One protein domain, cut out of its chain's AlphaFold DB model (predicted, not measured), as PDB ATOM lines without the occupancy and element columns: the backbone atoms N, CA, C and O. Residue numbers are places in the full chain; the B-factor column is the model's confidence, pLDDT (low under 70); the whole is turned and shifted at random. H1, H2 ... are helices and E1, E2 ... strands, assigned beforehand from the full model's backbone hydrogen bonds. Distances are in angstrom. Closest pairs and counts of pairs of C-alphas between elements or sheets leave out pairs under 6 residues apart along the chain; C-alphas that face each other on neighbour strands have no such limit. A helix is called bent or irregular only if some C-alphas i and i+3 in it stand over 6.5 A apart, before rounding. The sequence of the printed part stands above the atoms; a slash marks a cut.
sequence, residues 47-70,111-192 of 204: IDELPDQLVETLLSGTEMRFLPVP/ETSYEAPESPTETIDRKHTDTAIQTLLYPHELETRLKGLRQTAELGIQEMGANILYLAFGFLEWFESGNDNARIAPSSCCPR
ATOM      1  N   ILE A  47      67.302 -75.173  36.536       84.75
ATOM      2  CA  ILE A  47      67.946 -74.216  35.626       84.75
ATOM      3  C   ILE A  47      66.952 -73.826  34.538       84.75
ATOM      4  O   ILE A  47      66.028 -74.591  34.301       84.75
ATOM      5  N   ASP A  48      67.175 -72.694  33.871       78.31
ATOM      6  CA  ASP A  48      66.380 -72.267  32.706       78.31
ATOM      7  C   ASP A  48      64.860 -72.136  32.971       78.31
ATOM      8  O   ASP A  48      64.042 -72.298  32.072       78.31
ATOM      9  N   GLU A  49      64.466 -71.837  34.216       80.62
ATOM     10  CA  GLU A  49      63.061 -71.677  34.614       80.62
ATOM     11  C   GLU A  49      62.767 -70.295  35.186       80.62
ATOM     12  O   GLU A  49      63.584 -69.707  35.902       80.62
ATOM     13  N   LEU A  50      61.542 -69.823  34.949       81.31
ATOM     14  CA  LEU A  50      61.026 -68.587  35.527       81.31
ATOM     15  C   LEU A  50      60.366 -68.872  36.888       81.31
ATOM     16  O   LEU A  50      59.377 -69.613  36.941       81.31
ATOM     17  N   PRO A  51      60.856 -68.275  37.997       79.06
ATOM     18  CA  PRO A  51      60.310 -68.520  39.331       79.06
ATOM     19  C   PRO A  51      58.807 -68.253  39.430       79.06
ATOM     20  O   PRO A  51      58.090 -69.065  40.009       79.06
ATOM     21  N   ASP A  52      58.329 -67.163  38.827       79.19
ATOM     22  CA  ASP A  52      56.928 -66.737  38.910       79.19
ATOM     23  C   ASP A  52      55.979 -67.795  38.334       79.19
ATOM     24  O   ASP A  52      55.037 -68.236  38.993       79.19
ATOM     25  N   GLN A  53      56.286 -68.287  37.131       78.12
ATOM     26  CA  GLN A  53      55.475 -69.293  36.436       78.12
ATOM     27  C   GLN A  53      55.529 -70.642  37.134       78.12
ATOM     28  O   GLN A  53      54.514 -71.340  37.246       78.12
ATOM     29  N   LEU A  54      56.708 -71.001  37.646       79.44
ATOM     30  CA  LEU A  54      56.880 -72.234  38.386       79.44
ATOM     31  C   LEU A  54      56.041 -72.177  39.668       79.44
ATOM     32  O   LEU A  54      55.262 -73.095  39.913       79.44
ATOM     33  N   VAL A  55      56.093 -71.086  40.438       78.75
ATOM     34  CA  VAL A  55      55.256 -70.894  41.635       78.75
ATOM     35  C   VAL A  55      53.771 -70.988  41.296       78.75
ATOM     36  O   VAL A  55      53.068 -71.777  41.927       78.75
ATOM     37  N   GLU A  56      53.284 -70.243  40.303       81.19
ATOM     38  CA  GLU A  56      51.868 -70.255  39.912       81.19
ATOM     39  C   GLU A  56      51.397 -71.659  39.524       81.19
ATOM     40  O   GLU A  56      50.391 -72.169  40.032       81.19
ATOM     41  N   THR A  57      52.171 -72.337  38.683       79.88
ATOM     42  CA  THR A  57      51.833 -73.678  38.211       79.88
ATOM     43  C   THR A  57      51.931 -74.700  39.346       79.88
ATOM     44  O   THR A  57      51.109 -75.616  39.429       79.88
ATOM     45  N   LEU A  58      52.846 -74.529  40.303       79.25
ATOM     46  CA  LEU A  58      52.897 -75.371  41.498       79.25
ATOM     47  C   LEU A  58      51.733 -75.131  42.462       79.25
ATOM     48  O   LEU A  58      51.229 -76.099  43.042       79.25
ATOM     49  N   LEU A  59      51.301 -73.879  42.626       80.00
ATOM     50  CA  LEU A  59      50.151 -73.500  43.450       80.00
ATOM     51  C   LEU A  59      48.833 -73.988  42.844       80.00
ATOM     52  O   LEU A  59      47.933 -74.372  43.590       80.00
ATOM     53  N   SER A  60      48.746 -74.076  41.512       81.31
ATOM     54  CA  SER A  60      47.599 -74.667  40.809       81.31
ATOM     55  C   SER A  60      47.395 -76.163  41.107       81.31
ATOM     56  O   SER A  60      46.350 -76.727  40.788       81.31
ATOM     57  N   GLY A  61      48.378 -76.822  41.734       76.81
ATOM     58  CA  GLY A  61      48.336 -78.252  42.042       76.81
ATOM     59  C   GLY A  61      48.689 -79.153  40.858       76.81
ATOM     60  O   GLY A  61      48.550 -80.371  40.971       76.81
ATOM     61  N   THR A  62      49.170 -78.577  39.754       79.06
ATOM     62  CA  THR A  62      49.578 -79.319  38.559       79.06
ATOM     63  C   THR A  62      50.800 -80.196  38.843       79.06
ATOM     64  O   THR A  62      51.737 -79.818  39.561       79.06
ATOM     65  N   GLU A  63      50.779 -81.411  38.297       78.56
ATOM     66  CA  GLU A  63      51.912 -82.324  38.361       78.56
ATOM     67  C   GLU A  63      52.979 -81.910  37.345       78.56
ATOM     68  O   GLU A  63      52.696 -81.778  36.158       78.56
ATOM     69  N   MET A  64      54.212 -81.737  37.818       80.56
ATOM     70  CA  MET A  64      55.368 -81.417  36.983       80.56
ATOM     71  C   MET A  64      56.357 -82.576  36.956       80.56
ATOM     72  O   MET A  64      56.387 -83.410  37.866       80.56
ATOM     73  N   ARG A  65      57.187 -82.623  35.918       84.56
ATOM     74  CA  ARG A  65      58.264 -83.602  35.741       84.56
ATOM     75  C   ARG A  65      59.604 -82.885  35.715       84.56
ATOM     76  O   ARG A  65      59.661 -81.720  35.362       84.56
ATOM     77  N   PHE A  66      60.666 -83.594  36.077       87.19
ATOM     78  CA  PHE A  66      62.028 -83.081  35.960       87.19
ATOM     79  C   PHE A  66      62.648 -83.571  34.656       87.19
ATOM     80  O   PHE A  66      62.616 -84.774  34.378       87.19
ATOM     81  N   LEU A  67      63.208 -82.649  33.884       88.12
ATOM     82  CA  LEU A  67      63.918 -82.912  32.644       88.12
ATOM     83  C   LEU A  67      65.434 -82.891  32.928       88.12
ATOM     84  O   LEU A  67      65.946 -81.899  33.459       88.12
ATOM     85  N   PRO A  68      66.160 -83.993  32.668       89.00
ATOM     86  CA  PRO A  68      67.614 -84.010  32.796       89.00
ATOM     87  C   PRO A  68      68.285 -83.247  31.650       89.00
ATOM     88  O   PRO A  68      67.693 -83.031  30.593       89.00
ATOM     89  N   VAL A  69      69.557 -82.895  31.836       87.44
ATOM     90  CA  VAL A  69      70.427 -82.535  30.708       87.44
ATOM     91  C   VAL A  69      70.732 -83.827  29.938       87.44
ATOM     92  O   VAL A  69      71.103 -84.815  30.579       87.44
ATOM     93  N   PRO A  70      70.574 -83.875  28.602       85.06
ATOM     94  CA  PRO A  70      70.924 -85.066  27.832       85.06
ATOM     95  C   PRO A  70      72.417 -85.370  27.976       85.06
ATOM     96  O   PRO A  70      73.231 -84.454  28.032       85.06
ATOM     97  N   GLU A 111      70.833 -71.712  30.372       77.25
ATOM     98  CA  GLU A 111      71.320 -70.728  31.333       77.25
ATOM     99  C   GLU A 111      71.595 -71.409  32.685       77.25
ATOM    100  O   GLU A 111      70.691 -71.812  33.419       77.25
ATOM    101  N   THR A 112      72.878 -71.567  33.023       78.62
ATOM    102  CA  THR A 112      73.322 -72.179  34.289       78.62
ATOM    103  C   THR A 112      73.722 -71.141  35.337       78.62
ATOM    104  O   THR A 112      74.423 -71.483  36.297       78.62
ATOM    105  N   SER A 113      73.380 -69.866  35.143       79.00
ATOM    106  CA  SER A 113      73.669 -68.816  36.120       79.00
ATOM    107  C   SER A 113      72.922 -69.058  37.440       79.00
ATOM    108  O   SER A 113      71.932 -69.791  37.503       79.00
ATOM    109  N   TYR A 114      73.465 -68.531  38.536       73.31
ATOM    110  CA  TYR A 114      72.773 -68.490  39.830       73.31
ATOM    111  C   TYR A 114      71.874 -67.258  39.958       73.31
ATOM    112  O   TYR A 114      70.980 -67.251  40.803       73.31
ATOM    113  N   GLU A 115      72.108 -66.247  39.121       71.19
ATOM    114  CA  GLU A 115      71.251 -65.076  39.014       71.19
ATOM    115  C   GLU A 115      69.884 -65.509  38.476       71.19
ATOM    116  O   GLU A 115      69.805 -66.272  37.509       71.19
ATOM    117  N   ALA A 116      68.809 -65.047  39.113       65.38
ATOM    118  CA  ALA A 116      67.476 -65.282  38.585       65.38
ATOM    119  C   ALA A 116      67.326 -64.523  37.254       65.38
ATOM    120  O   ALA A 116      67.731 -63.359  37.187       65.38
ATOM    121  N   PRO A 117      66.754 -65.144  36.208       68.12
ATOM    122  CA  PRO A 117      66.451 -64.430  34.977       68.12
ATOM    123  C   PRO A 117      65.495 -63.272  35.279       68.12
ATOM    124  O   PRO A 117      64.548 -63.420  36.058       68.12
ATOM    125  N   GLU A 118      65.744 -62.116  34.667       63.47
ATOM    126  CA  GLU A 118      64.800 -61.005  34.726       63.47
ATOM    127  C   GLU A 118      63.475 -61.440  34.089       63.47
ATOM    128  O   GLU A 118      63.458 -62.162  33.089       63.47
ATOM    129  N   SER A 119      62.349 -61.017  34.676       59.44
ATOM    130  CA  SER A 119      61.030 -61.314  34.117       59.44
ATOM    131  C   SER A 119      60.989 -60.847  32.654       59.44
ATOM    132  O   SER A 119      61.245 -59.660  32.408       59.44
ATOM    133  N   PRO A 120      60.682 -61.720  31.677       59.16
ATOM    134  CA  PRO A 120      60.741 -61.345  30.272       59.16
ATOM    135  C   PRO A 120      59.759 -60.202  30.009       59.16
ATOM    136  O   PRO A 120      58.564 -60.318  30.271       59.16
ATOM    137  N   THR A 121      60.271 -59.081  29.504       54.81
ATOM    138  CA  THR A 121      59.480 -57.861  29.291       54.81
ATOM    139  C   THR A 121      58.488 -58.003  28.129       54.81
ATOM    140  O   THR A 121      57.507 -57.268  28.093       54.81
ATOM    141  N   GLU A 122      58.692 -58.945  27.192       53.72
ATOM    142  CA  GLU A 122      57.920 -58.939  25.935       53.72
ATOM    143  C   GLU A 122      57.423 -60.306  25.421       53.72
ATOM    144  O   GLU A 122      56.375 -60.342  24.777       53.72
ATOM    145  N   THR A 123      58.050 -61.445  25.740       56.81
ATOM    146  CA  THR A 123      57.539 -62.767  25.317       56.81
ATOM    147  C   THR A 123      57.915 -63.867  26.301       56.81
ATOM    148  O   THR A 123      59.090 -64.162  26.495       56.81
ATOM    149  N   ILE A 124      56.912 -64.513  26.896       59.75
ATOM    150  CA  ILE A 124      57.105 -65.774  27.615       59.75
ATOM    151  C   ILE A 124      57.336 -66.861  26.563       59.75
ATOM    152  O   ILE A 124      56.418 -67.200  25.810       59.75
ATOM    153  N   ASP A 125      58.550 -67.403  26.495       64.06
ATOM    154  CA  ASP A 125      58.831 -68.556  25.644       64.06
ATOM    155  C   ASP A 125      57.973 -69.753  26.068       64.06
ATOM    156  O   ASP A 125      57.816 -70.049  27.253       64.06
ATOM    157  N   ARG A 126      57.437 -70.499  25.087       63.16
ATOM    158  CA  ARG A 126      56.580 -71.680  25.337       63.16
ATOM    159  C   ARG A 126      57.256 -72.732  26.223       63.16
ATOM    160  O   ARG A 126      56.553 -73.517  26.855       63.16
ATOM    161  N   LYS A 127      58.593 -72.732  26.265       64.62
ATOM    162  CA  LYS A 127      59.415 -73.618  27.095       64.62
ATOM    163  C   LYS A 127      59.143 -73.444  28.591       64.62
ATOM    164  O   LYS A 127      59.133 -74.435  29.293       64.62
ATOM    165  N   HIS A 128      58.818 -72.235  29.051       67.56
ATOM    166  CA  HIS A 128      58.556 -71.969  30.474       67.56
ATOM    167  C   HIS A 128      57.093 -72.217  30.885       67.56
ATOM    168  O   HIS A 128      56.749 -72.194  32.063       67.56
ATOM    169  N   THR A 129      56.210 -72.476  29.912       67.19
ATOM    170  CA  THR A 129      54.786 -72.780  30.157       67.19
ATOM    171  C   THR A 129      54.473 -74.272  30.189       67.19
ATOM    172  O   THR A 129      53.310 -74.657  30.333       67.19
ATOM    173  N   ASP A 130      55.476 -75.124  29.988       75.94
ATOM    174  CA  ASP A 130      55.279 -76.560  30.023       75.94
ATOM    175  C   ASP A 130      55.366 -77.109  31.461       75.94
ATOM    176  O   ASP A 130      55.579 -76.402  32.443       75.94
ATOM    177  N   THR A 131      55.097 -78.402  31.611       80.12
ATOM    178  CA  THR A 131      55.164 -79.074  32.917       80.12
ATOM    179  C   THR A 131      56.537 -79.701  33.188       80.12
ATOM    180  O   THR A 131      56.637 -80.561  34.070       80.12
ATOM    181  N   ALA A 132      57.563 -79.383  32.395       83.19
ATOM    182  CA  ALA A 132      58.863 -80.040  32.411       83.19
ATOM    183  C   ALA A 132      59.945 -79.096  32.951       83.19
ATOM    184  O   ALA A 132      60.514 -78.298  32.233       83.19
ATOM    185  N   ILE A 133      60.278 -79.272  34.227       85.38
ATOM    186  CA  ILE A 133      61.281 -78.473  34.931       85.38
ATOM    187  C   ILE A 133      62.684 -78.904  34.499       85.38
ATOM    188  O   ILE A 133      63.100 -80.027  34.822       85.38
ATOM    189  N   GLN A 134      63.450 -78.022  33.864       86.69
ATOM    190  CA  GLN A 134      64.832 -78.320  33.484       86.69
ATOM    191  C   GLN A 134      65.767 -78.391  34.711       86.69
ATOM    192  O   GLN A 134      65.718 -77.586  35.644       86.69
ATOM    193  N   THR A 135      66.647 -79.397  34.738       89.19
ATOM    194  CA  THR A 135      67.593 -79.640  35.844       89.19
ATOM    195  C   THR A 135      69.032 -79.768  35.363       89.19
ATOM    196  O   THR A 135      69.276 -80.138  34.220       89.19
ATOM    197  N   LEU A 136      69.992 -79.491  36.253       88.75
ATOM    198  CA  LEU A 136      71.440 -79.537  35.984       88.75
ATOM    199  C   LEU A 136      72.061 -80.906  36.317       88.75
ATOM    200  O   LEU A 136      73.084 -80.980  36.995       88.75
ATOM    201  N   LEU A 137      71.406 -82.002  35.946       87.19
ATOM    202  CA  LEU A 137      71.911 -83.360  36.172       87.19
ATOM    203  C   LEU A 137      71.671 -84.227  34.939       87.19
ATOM    204  O   LEU A 137      70.655 -84.072  34.259       87.19
ATOM    205  N   TYR A 138      72.577 -85.173  34.704       88.81
ATOM    206  CA  TYR A 138      72.375 -86.232  33.719       88.81
ATOM    207  C   TYR A 138      71.266 -87.204  34.160       88.81
ATOM    208  O   TYR A 138      70.970 -87.288  35.358       88.81
ATOM    209  N   PRO A 139      70.656 -87.975  33.238       88.25
ATOM    210  CA  PRO A 139      69.494 -88.811  33.531       88.25
ATOM    211  C   PRO A 139      69.715 -89.790  34.692       88.25
ATOM    212  O   PRO A 139      68.887 -89.871  35.603       88.25
ATOM    213  N   HIS A 140      70.856 -90.486  34.713       86.88
ATOM    214  CA  HIS A 140      71.165 -91.467  35.758       86.88
ATOM    215  C   HIS A 140      71.370 -90.818  37.142       86.88
ATOM    216  O   HIS A 140      70.889 -91.313  38.173       86.88
ATOM    217  N   GLU A 141      72.070 -89.682  37.184       86.44
ATOM    218  CA  GLU A 141      72.304 -88.931  38.420       86.44
ATOM    219  C   GLU A 141      71.014 -88.306  38.954       86.44
ATOM    220  O   GLU A 141      70.754 -88.352  40.162       86.44
ATOM    221  N   LEU A 142      70.181 -87.773  38.057       88.12
ATOM    222  CA  LEU A 142      68.875 -87.215  38.379       88.12
ATOM    223  C   LEU A 142      67.975 -88.275  39.015       88.12
ATOM    224  O   LEU A 142      67.404 -88.027  40.077       88.12
ATOM    225  N   GLU A 143      67.879 -89.470  38.427       87.75
ATOM    226  CA  GLU A 143      67.054 -90.554  38.972       87.75
ATOM    227  C   GLU A 143      67.519 -90.962  40.375       87.75
ATOM    228  O   GLU A 143      66.717 -91.035  41.315       87.75
ATOM    229  N   THR A 144      68.828 -91.159  40.543       88.38
ATOM    230  CA  THR A 144      69.430 -91.499  41.840       88.38
ATOM    231  C   THR A 144      69.112 -90.428  42.882       88.38
ATOM    232  O   THR A 144      68.719 -90.730  44.016       88.38
ATOM    233  N   ARG A 145      69.227 -89.156  42.494       87.50
ATOM    234  CA  ARG A 145      68.965 -88.018  43.367       87.50
ATOM    235  C   ARG A 145      67.492 -87.898  43.745       87.50
ATOM    236  O   ARG A 145      67.192 -87.722  44.926       87.50
ATOM    237  N   LEU A 146      66.582 -88.026  42.785       87.50
ATOM    238  CA  LEU A 146      65.138 -87.984  43.018       87.50
ATOM    239  C   LEU A 146      64.685 -89.129  43.926       87.50
ATOM    240  O   LEU A 146      63.887 -88.913  44.840       87.50
ATOM    241  N   LYS A 147      65.238 -90.331  43.739       88.38
ATOM    242  CA  LYS A 147      64.964 -91.481  44.604       88.38
ATOM    243  C   LYS A 147      65.393 -91.214  46.047       88.38
ATOM    244  O   LYS A 147      64.605 -91.451  46.961       88.38
ATOM    245  N   GLY A 148      66.596 -90.674  46.251       87.62
ATOM    246  CA  GLY A 148      67.093 -90.312  47.582       87.62
ATOM    247  C   GLY A 148      66.264 -89.214  48.256       87.62
ATOM    248  O   GLY A 148      65.939 -89.321  49.442       87.62
ATOM    249  N   LEU A 149      65.862 -88.186  47.501       87.00
ATOM    250  CA  LEU A 149      64.975 -87.123  47.989       87.00
ATOM    251  C   LEU A 149      63.616 -87.673  48.412       87.00
ATOM    252  O   LEU A 149      63.139 -87.348  49.499       87.00
ATOM    253  N   ARG A 150      63.020 -88.545  47.593       86.31
ATOM    254  CA  ARG A 150      61.734 -89.166  47.910       86.31
ATOM    255  C   ARG A 150      61.812 -90.003  49.177       86.31
ATOM    256  O   ARG A 150      60.985 -89.816  50.058       86.31
ATOM    257  N   GLN A 151      62.809 -90.880  49.283       88.38
ATOM    258  CA  GLN A 151      62.999 -91.716  50.470       88.38
ATOM    259  C   GLN A 151      63.148 -90.863  51.732       88.38
ATOM    260  O   GLN A 151      62.510 -91.130  52.741       88.38
ATOM    261  N   THR A 152      63.937 -89.790  51.655       86.44
ATOM    262  CA  THR A 152      64.125 -88.864  52.779       86.44
ATOM    263  C   THR A 152      62.814 -88.167  53.162       86.44
ATOM    264  O   THR A 152      62.498 -88.064  54.344       86.44
ATOM    265  N   ALA A 153      62.024 -87.722  52.182       85.81
ATOM    266  CA  ALA A 153      60.730 -87.087  52.429       85.81
ATOM    267  C   ALA A 153      59.698 -88.062  53.026       85.81
ATOM    268  O   ALA A 153      58.986 -87.697  53.958       85.81
ATOM    269  N   GLU A 154      59.638 -89.300  52.527       87.19
ATOM    270  CA  GLU A 154      58.767 -90.357  53.058       87.19
ATOM    271  C   GLU A 154      59.120 -90.692  54.509       87.19
ATOM    272  O   GLU A 154      58.222 -90.747  55.347       87.19
ATOM    273  N   LEU A 155      60.413 -90.824  54.822       88.50
ATOM    274  CA  LEU A 155      60.890 -91.033  56.190       88.50
ATOM    275  C   LEU A 155      60.520 -89.861  57.105       88.50
ATOM    276  O   LEU A 155      59.996 -90.087  58.189       88.50
ATOM    277  N   GLY A 156      60.695 -88.611  56.659       86.44
ATOM    278  CA  GLY A 156      60.296 -87.435  57.444       86.44
ATOM    279  C   GLY A 156      58.802 -87.422  57.788       86.44
ATOM    280  O   GLY A 156      58.420 -87.129  58.923       86.44
ATOM    281  N   ILE A 157      57.951 -87.821  56.836       87.38
ATOM    282  CA  ILE A 157      56.506 -87.945  57.063       87.38
ATOM    283  C   ILE A 157      56.199 -89.106  58.017       87.38
ATOM    284  O   ILE A 157      55.356 -88.954  58.897       87.38
ATOM    285  N   GLN A 158      56.859 -90.255  57.862       87.50
ATOM    286  CA  GLN A 158      56.620 -91.442  58.690       87.50
ATOM    287  C   GLN A 158      57.095 -91.268  60.138       87.50
ATOM    288  O   GLN A 158      56.401 -91.699  61.055       87.50
ATOM    289  N   GLU A 159      58.255 -90.646  60.347       91.44
ATOM    290  CA  GLU A 159      58.883 -90.517  61.666       91.44
ATOM    291  C   GLU A 159      58.397 -89.282  62.428       91.44
ATOM    292  O   GLU A 159      58.115 -89.357  63.622       91.44
ATOM    293  N   MET A 160      58.298 -88.135  61.750       85.44
ATOM    294  CA  MET A 160      58.026 -86.841  62.388       85.44
ATOM    295  C   MET A 160      56.624 -86.308  62.071       85.44
ATOM    296  O   MET A 160      56.240 -85.260  62.589       85.44
ATOM    297  N   GLY A 161      55.867 -86.979  61.195       85.00
ATOM    298  CA  GLY A 161      54.573 -86.487  60.710       85.00
ATOM    299  C   GLY A 161      54.680 -85.215  59.861       85.00
ATOM    300  O   GLY A 161      53.663 -84.585  59.575       85.00
ATOM    301  N   ALA A 162      55.894 -84.814  59.474       78.19
ATOM    302  CA  ALA A 162      56.175 -83.526  58.858       78.19
ATOM    303  C   ALA A 162      56.885 -83.702  57.518       78.19
ATOM    304  O   ALA A 162      57.801 -84.509  57.363       78.19
ATOM    305  N   ASN A 163      56.481 -82.905  56.535       75.19
ATOM    306  CA  ASN A 163      57.154 -82.891  55.252       75.19
ATOM    307  C   ASN A 163      58.378 -81.974  55.295       75.19
ATOM    308  O   ASN A 163      58.266 -80.780  55.555       75.19
ATOM    309  N   ILE A 164      59.537 -82.552  55.001       80.88
ATOM    310  CA  ILE A 164      60.833 -81.871  55.034       80.88
ATOM    311  C   ILE A 164      61.336 -81.463  53.643       80.88
ATOM    312  O   ILE A 164      62.469 -81.000  53.516       80.88
ATOM    313  N   LEU A 165      60.524 -81.651  52.596       81.31
ATOM    314  CA  LEU A 165      60.843 -81.194  51.251       81.31
ATOM    315  C   LEU A 165      60.401 -79.738  51.068       81.31
ATOM    316  O   LEU A 165      59.219 -79.405  51.181       81.31
ATOM    317  N   TYR A 166      61.371 -78.897  50.728       78.12
ATOM    318  CA  TYR A 166      61.167 -77.482  50.456       78.12
ATOM    319  C   TYR A 166      61.666 -77.159  49.058       78.12
ATOM    320  O   TYR A 166      62.695 -77.680  48.623       78.12
ATOM    321  N   LEU A 167      60.937 -76.281  48.381       80.75
ATOM    322  CA  LEU A 167      61.400 -75.625  47.171       80.75
ATOM    323  C   LEU A 167      61.767 -74.186  47.528       80.75
ATOM    324  O   LEU A 167      60.964 -73.481  48.144       80.75
ATOM    325  N   ALA A 168      62.991 -73.799  47.182       79.44
ATOM    326  CA  ALA A 168      63.513 -72.461  47.405       79.44
ATOM    327  C   ALA A 168      63.564 -71.711  46.073       79.44
ATOM    328  O   ALA A 168      64.153 -72.218  45.115       79.44
ATOM    329  N   PHE A 169      62.966 -70.521  46.030       70.75
ATOM    330  CA  PHE A 169      62.997 -69.635  44.870       70.75
ATOM    331  C   PHE A 169      63.923 -68.469  45.186       70.75
ATOM    332  O   PHE A 169      63.543 -67.510  45.858       70.75
ATOM    333  N   GLY A 170      65.166 -68.606  44.741       69.56
ATOM    334  CA  GLY A 170      66.204 -67.618  44.969       69.56
ATOM    335  C   GLY A 170      66.890 -67.746  46.324       69.56
ATOM    336  O   GLY A 170      66.371 -68.282  47.312       69.56
ATOM    337  N   PHE A 171      68.107 -67.227  46.342       70.06
ATOM    338  CA  PHE A 171      68.893 -67.087  47.544       70.06
ATOM    339  C   PHE A 171      69.420 -65.660  47.639       70.06
ATOM    340  O   PHE A 171      69.805 -65.065  46.639       70.06
ATOM    341  N   LEU A 172      69.430 -65.121  48.849       69.31
ATOM    342  CA  LEU A 172      70.044 -63.850  49.168       69.31
ATOM    343  C   LEU A 172      71.498 -64.093  49.569       69.31
ATOM    344  O   LEU A 172      71.768 -64.842  50.516       69.31
ATOM    345  N   GLU A 173      72.415 -63.436  48.868       68.19
ATOM    346  CA  GLU A 173      73.803 -63.337  49.294       68.19
ATOM    347  C   GLU A 173      73.943 -62.235  50.342       68.19
ATOM    348  O   GLU A 173      73.498 -61.103  50.154       68.19
ATOM    349  N   TRP A 174      74.552 -62.567  51.476       67.38
ATOM    350  CA  TRP A 174      74.848 -61.600  52.522       67.38
ATOM    351  C   TRP A 174      76.245 -61.823  53.095       67.38
ATOM    352  O   TRP A 174      76.756 -62.946  53.159       67.38
ATOM    353  N   PHE A 175      76.855 -60.723  53.527       68.94
ATOM    354  CA  PHE A 175      78.201 -60.689  54.085       68.94
ATOM    355  C   PHE A 175      78.119 -60.348  55.568       68.94
ATOM    356  O   PHE A 175      77.424 -59.411  55.968       68.94
ATOM    357  N   GLU A 176      78.826 -61.107  56.401       65.38
ATOM    358  CA  GLU A 176      78.964 -60.763  57.811       65.38
ATOM    359  C   GLU A 176      80.107 -59.754  57.953       65.38
ATOM    360  O   GLU A 176      81.206 -59.976  57.448       65.38
ATOM    361  N   SER A 177      79.847 -58.629  58.619       55.78
ATOM    362  CA  SER A 177      80.818 -57.547  58.789       55.78
ATOM    363  C   SER A 177      82.128 -58.073  59.391       55.78
ATOM    364  O   SER A 177      82.160 -58.480  60.552       55.78
ATOM    365  N   GLY A 178      83.195 -58.075  58.581       61.00
ATOM    366  CA  GLY A 178      84.532 -58.560  58.942       61.00
ATOM    367  C   GLY A 178      84.946 -59.907  58.333       61.00
ATOM    368  O   GLY A 178      86.057 -60.356  58.607       61.00
ATOM    369  N   ASN A 179      84.107 -60.556  57.517       60.22
ATOM    370  CA  ASN A 179      84.453 -61.788  56.804       60.22
ATOM    371  C   ASN A 179      84.060 -61.691  55.320       60.22
ATOM    372  O   ASN A 179      82.922 -61.355  55.006       60.22
ATOM    373  N   ASP A 180      84.986 -62.039  54.425       61.00
ATOM    374  CA  ASP A 180      84.818 -61.956  52.961       61.00
ATOM    375  C   ASP A 180      84.034 -63.139  52.360       61.00
ATOM    376  O   ASP A 180      83.789 -63.206  51.157       61.00
ATOM    377  N   ASN A 181      83.639 -64.113  53.184       62.19
ATOM    378  CA  ASN A 181      82.907 -65.284  52.711       62.19
ATOM    379  C   ASN A 181      81.411 -64.973  52.560       62.19
ATOM    380  O   ASN A 181      80.706 -64.830  53.565       62.19
ATOM    381  N   ALA A 182      80.932 -64.947  51.314       60.19
ATOM    382  CA  ALA A 182      79.515 -64.821  50.987       60.19
ATOM    383  C   ALA A 182      78.702 -65.978  51.592       60.19
ATOM    384  O   ALA A 182      79.078 -67.154  51.499       60.19
ATOM    385  N   ARG A 183      77.580 -65.646  52.235       65.94
ATOM    386  CA  ARG A 183      76.608 -66.616  52.750       65.94
ATOM    387  C   ARG A 183      75.329 -66.523  51.948       65.94
ATOM    388  O   ARG A 183      74.853 -65.433  51.664       65.94
ATOM    389  N   ILE A 184      74.769 -67.683  51.639       61.84
ATOM    390  CA  ILE A 184      73.615 -67.825  50.760       61.84
ATOM    391  C   ILE A 184      72.426 -68.288  51.610       61.84
ATOM    392  O   ILE A 184      72.474 -69.372  52.193       61.84
ATOM    393  N   ALA A 185      71.363 -67.491  51.697       58.53
ATOM    394  CA  ALA A 185      70.156 -67.818  52.462       58.53
ATOM    395  C   ALA A 185      68.932 -67.894  51.534       58.53
ATOM    396  O   ALA A 185      68.761 -66.987  50.728       58.53
ATOM    397  N   PRO A 186      68.058 -68.914  51.608       61.19
ATOM    398  CA  PRO A 186      66.843 -68.951  50.790       61.19
ATOM    399  C   PRO A 186      65.951 -67.739  51.098       61.19
ATOM    400  O   PRO A 186      65.594 -67.528  52.259       61.19
ATOM    401  N   SER A 187      65.587 -66.946  50.088       51.09
ATOM    402  CA  SER A 187      64.763 -65.738  50.282       51.09
ATOM    403  C   SER A 187      63.269 -66.058  50.365       51.09
ATOM    404  O   SER A 187      62.523 -65.371  51.061       51.09
ATOM    405  N   SER A 188      62.831 -67.140  49.716       54.00
ATOM    406  CA  SER A 188      61.467 -67.653  49.810       54.00
ATOM    407  C   SER A 188      61.447 -69.186  49.749       54.00
ATOM    408  O   SER A 188      62.028 -69.804  48.856       54.00
ATOM    409  N   CYS A 189      60.800 -69.813  50.736       48.22
ATOM    410  CA  CYS A 189      60.640 -71.266  50.827       48.22
ATOM    411  C   CYS A 189      59.153 -71.616  50.814       48.22
ATOM    412  O   CYS A 189      58.428 -71.254  51.743       48.22
ATOM    413  N   CYS A 190      58.704 -72.382  49.821       49.34
ATOM    414  CA  CYS A 190      57.360 -72.956  49.824       49.34
ATOM    415  C   CYS A 190      57.416 -74.411  50.328       49.34
ATOM    416  O   CYS A 190      58.083 -75.246  49.703       49.34
ATOM    417  N   PRO A 191      56.728 -74.758  51.436       43.62
ATOM    418  CA  PRO A 191      56.598 -76.148  51.857       43.62
ATOM    419  C   PRO A 191      55.680 -76.878  50.875       43.62
ATOM    420  O   PRO A 191      54.558 -76.428  50.630       43.62
ATOM    421  N   ARG A 192      56.112 -78.011  50.307       48.56
ATOM    422  CA  ARG A 192      55.286 -78.716  49.313       48.56
ATOM    423  C   ARG A 192      55.166 -80.201  49.568       48.56
ATOM    424  O   ARG A 192      56.137 -80.938  49.446       48.56
TER     425      ARG A 192
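What this domain is: This is residues 47 to 70 and 111 to 192 of the 204 residues of an uncharacterized protein of Candidatus Kentron sp. LFY (UniProt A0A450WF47). A bent two-stranded ribbon, E3 and E4 going out and E5 and E6 folding back, forms one part of this loose model; the long helix H3 and a small parallel pair, E1 and E2, form others, with few contacts between them. The short helices H1 and H2 are close to each other. The 106 printed residues include three named helices and six named strands, in the order H1 E1 H2 E2 H3 E3 E4 E5 E6, a mixed class. The radius of gyration of the C-alphas is 16.2 A; the spans are 44 by 39 by 28 A.

Where its parts are: Find C-alpha 171 at (68.893, -67.087, 47.544), where E4, residues 171 to 174, begins; E5 is residues 183 to 186. E3 is residues 166 to 168 and E6 residues 189 to 191, ending at (56.598, -76.148, 51.857). From C-alpha 139 at (69.494, -88.811, 33.531), H3 runs 31.1 A to residue 160. E1 is residues 65 to 67, E2 132 to 134, H1 51 to 59 and H2 126 to 129.

How they stand to each other: Look first at the hairpin E4 and E5, antiparallel, with N 172 and O 185 2.7 A apart. E3 runs on into E4 at 63 degrees, and E5 into E6 at 42 degrees. E3 and E6 are antiparallel, N 190 to O 167 3.0 A. E1 and E2 are parallel, N 67 to O 133 2.8 A. E1 and H3 are near each other, with 6 pairs of C-alphas within 10 A. H1 and H2 are close but not clearly touching, C-alphas of Gln 53 and Thr 129 7.2 A apart. In H1 and H3 every O i to N i+4 pair is within hydrogen-bond range; H2 is too short for one.

The domain as a whole: The farthest C-alphas, Glu 122 and Glu 159, are 47.7 A apart. Residues 71 to 110 are not printed; C-alphas 70 and 111 are 14.8 A apart. Of the links printed whole, none is long. Confidence is under 70 at residues 116 to 129, 170 and 172 to 192.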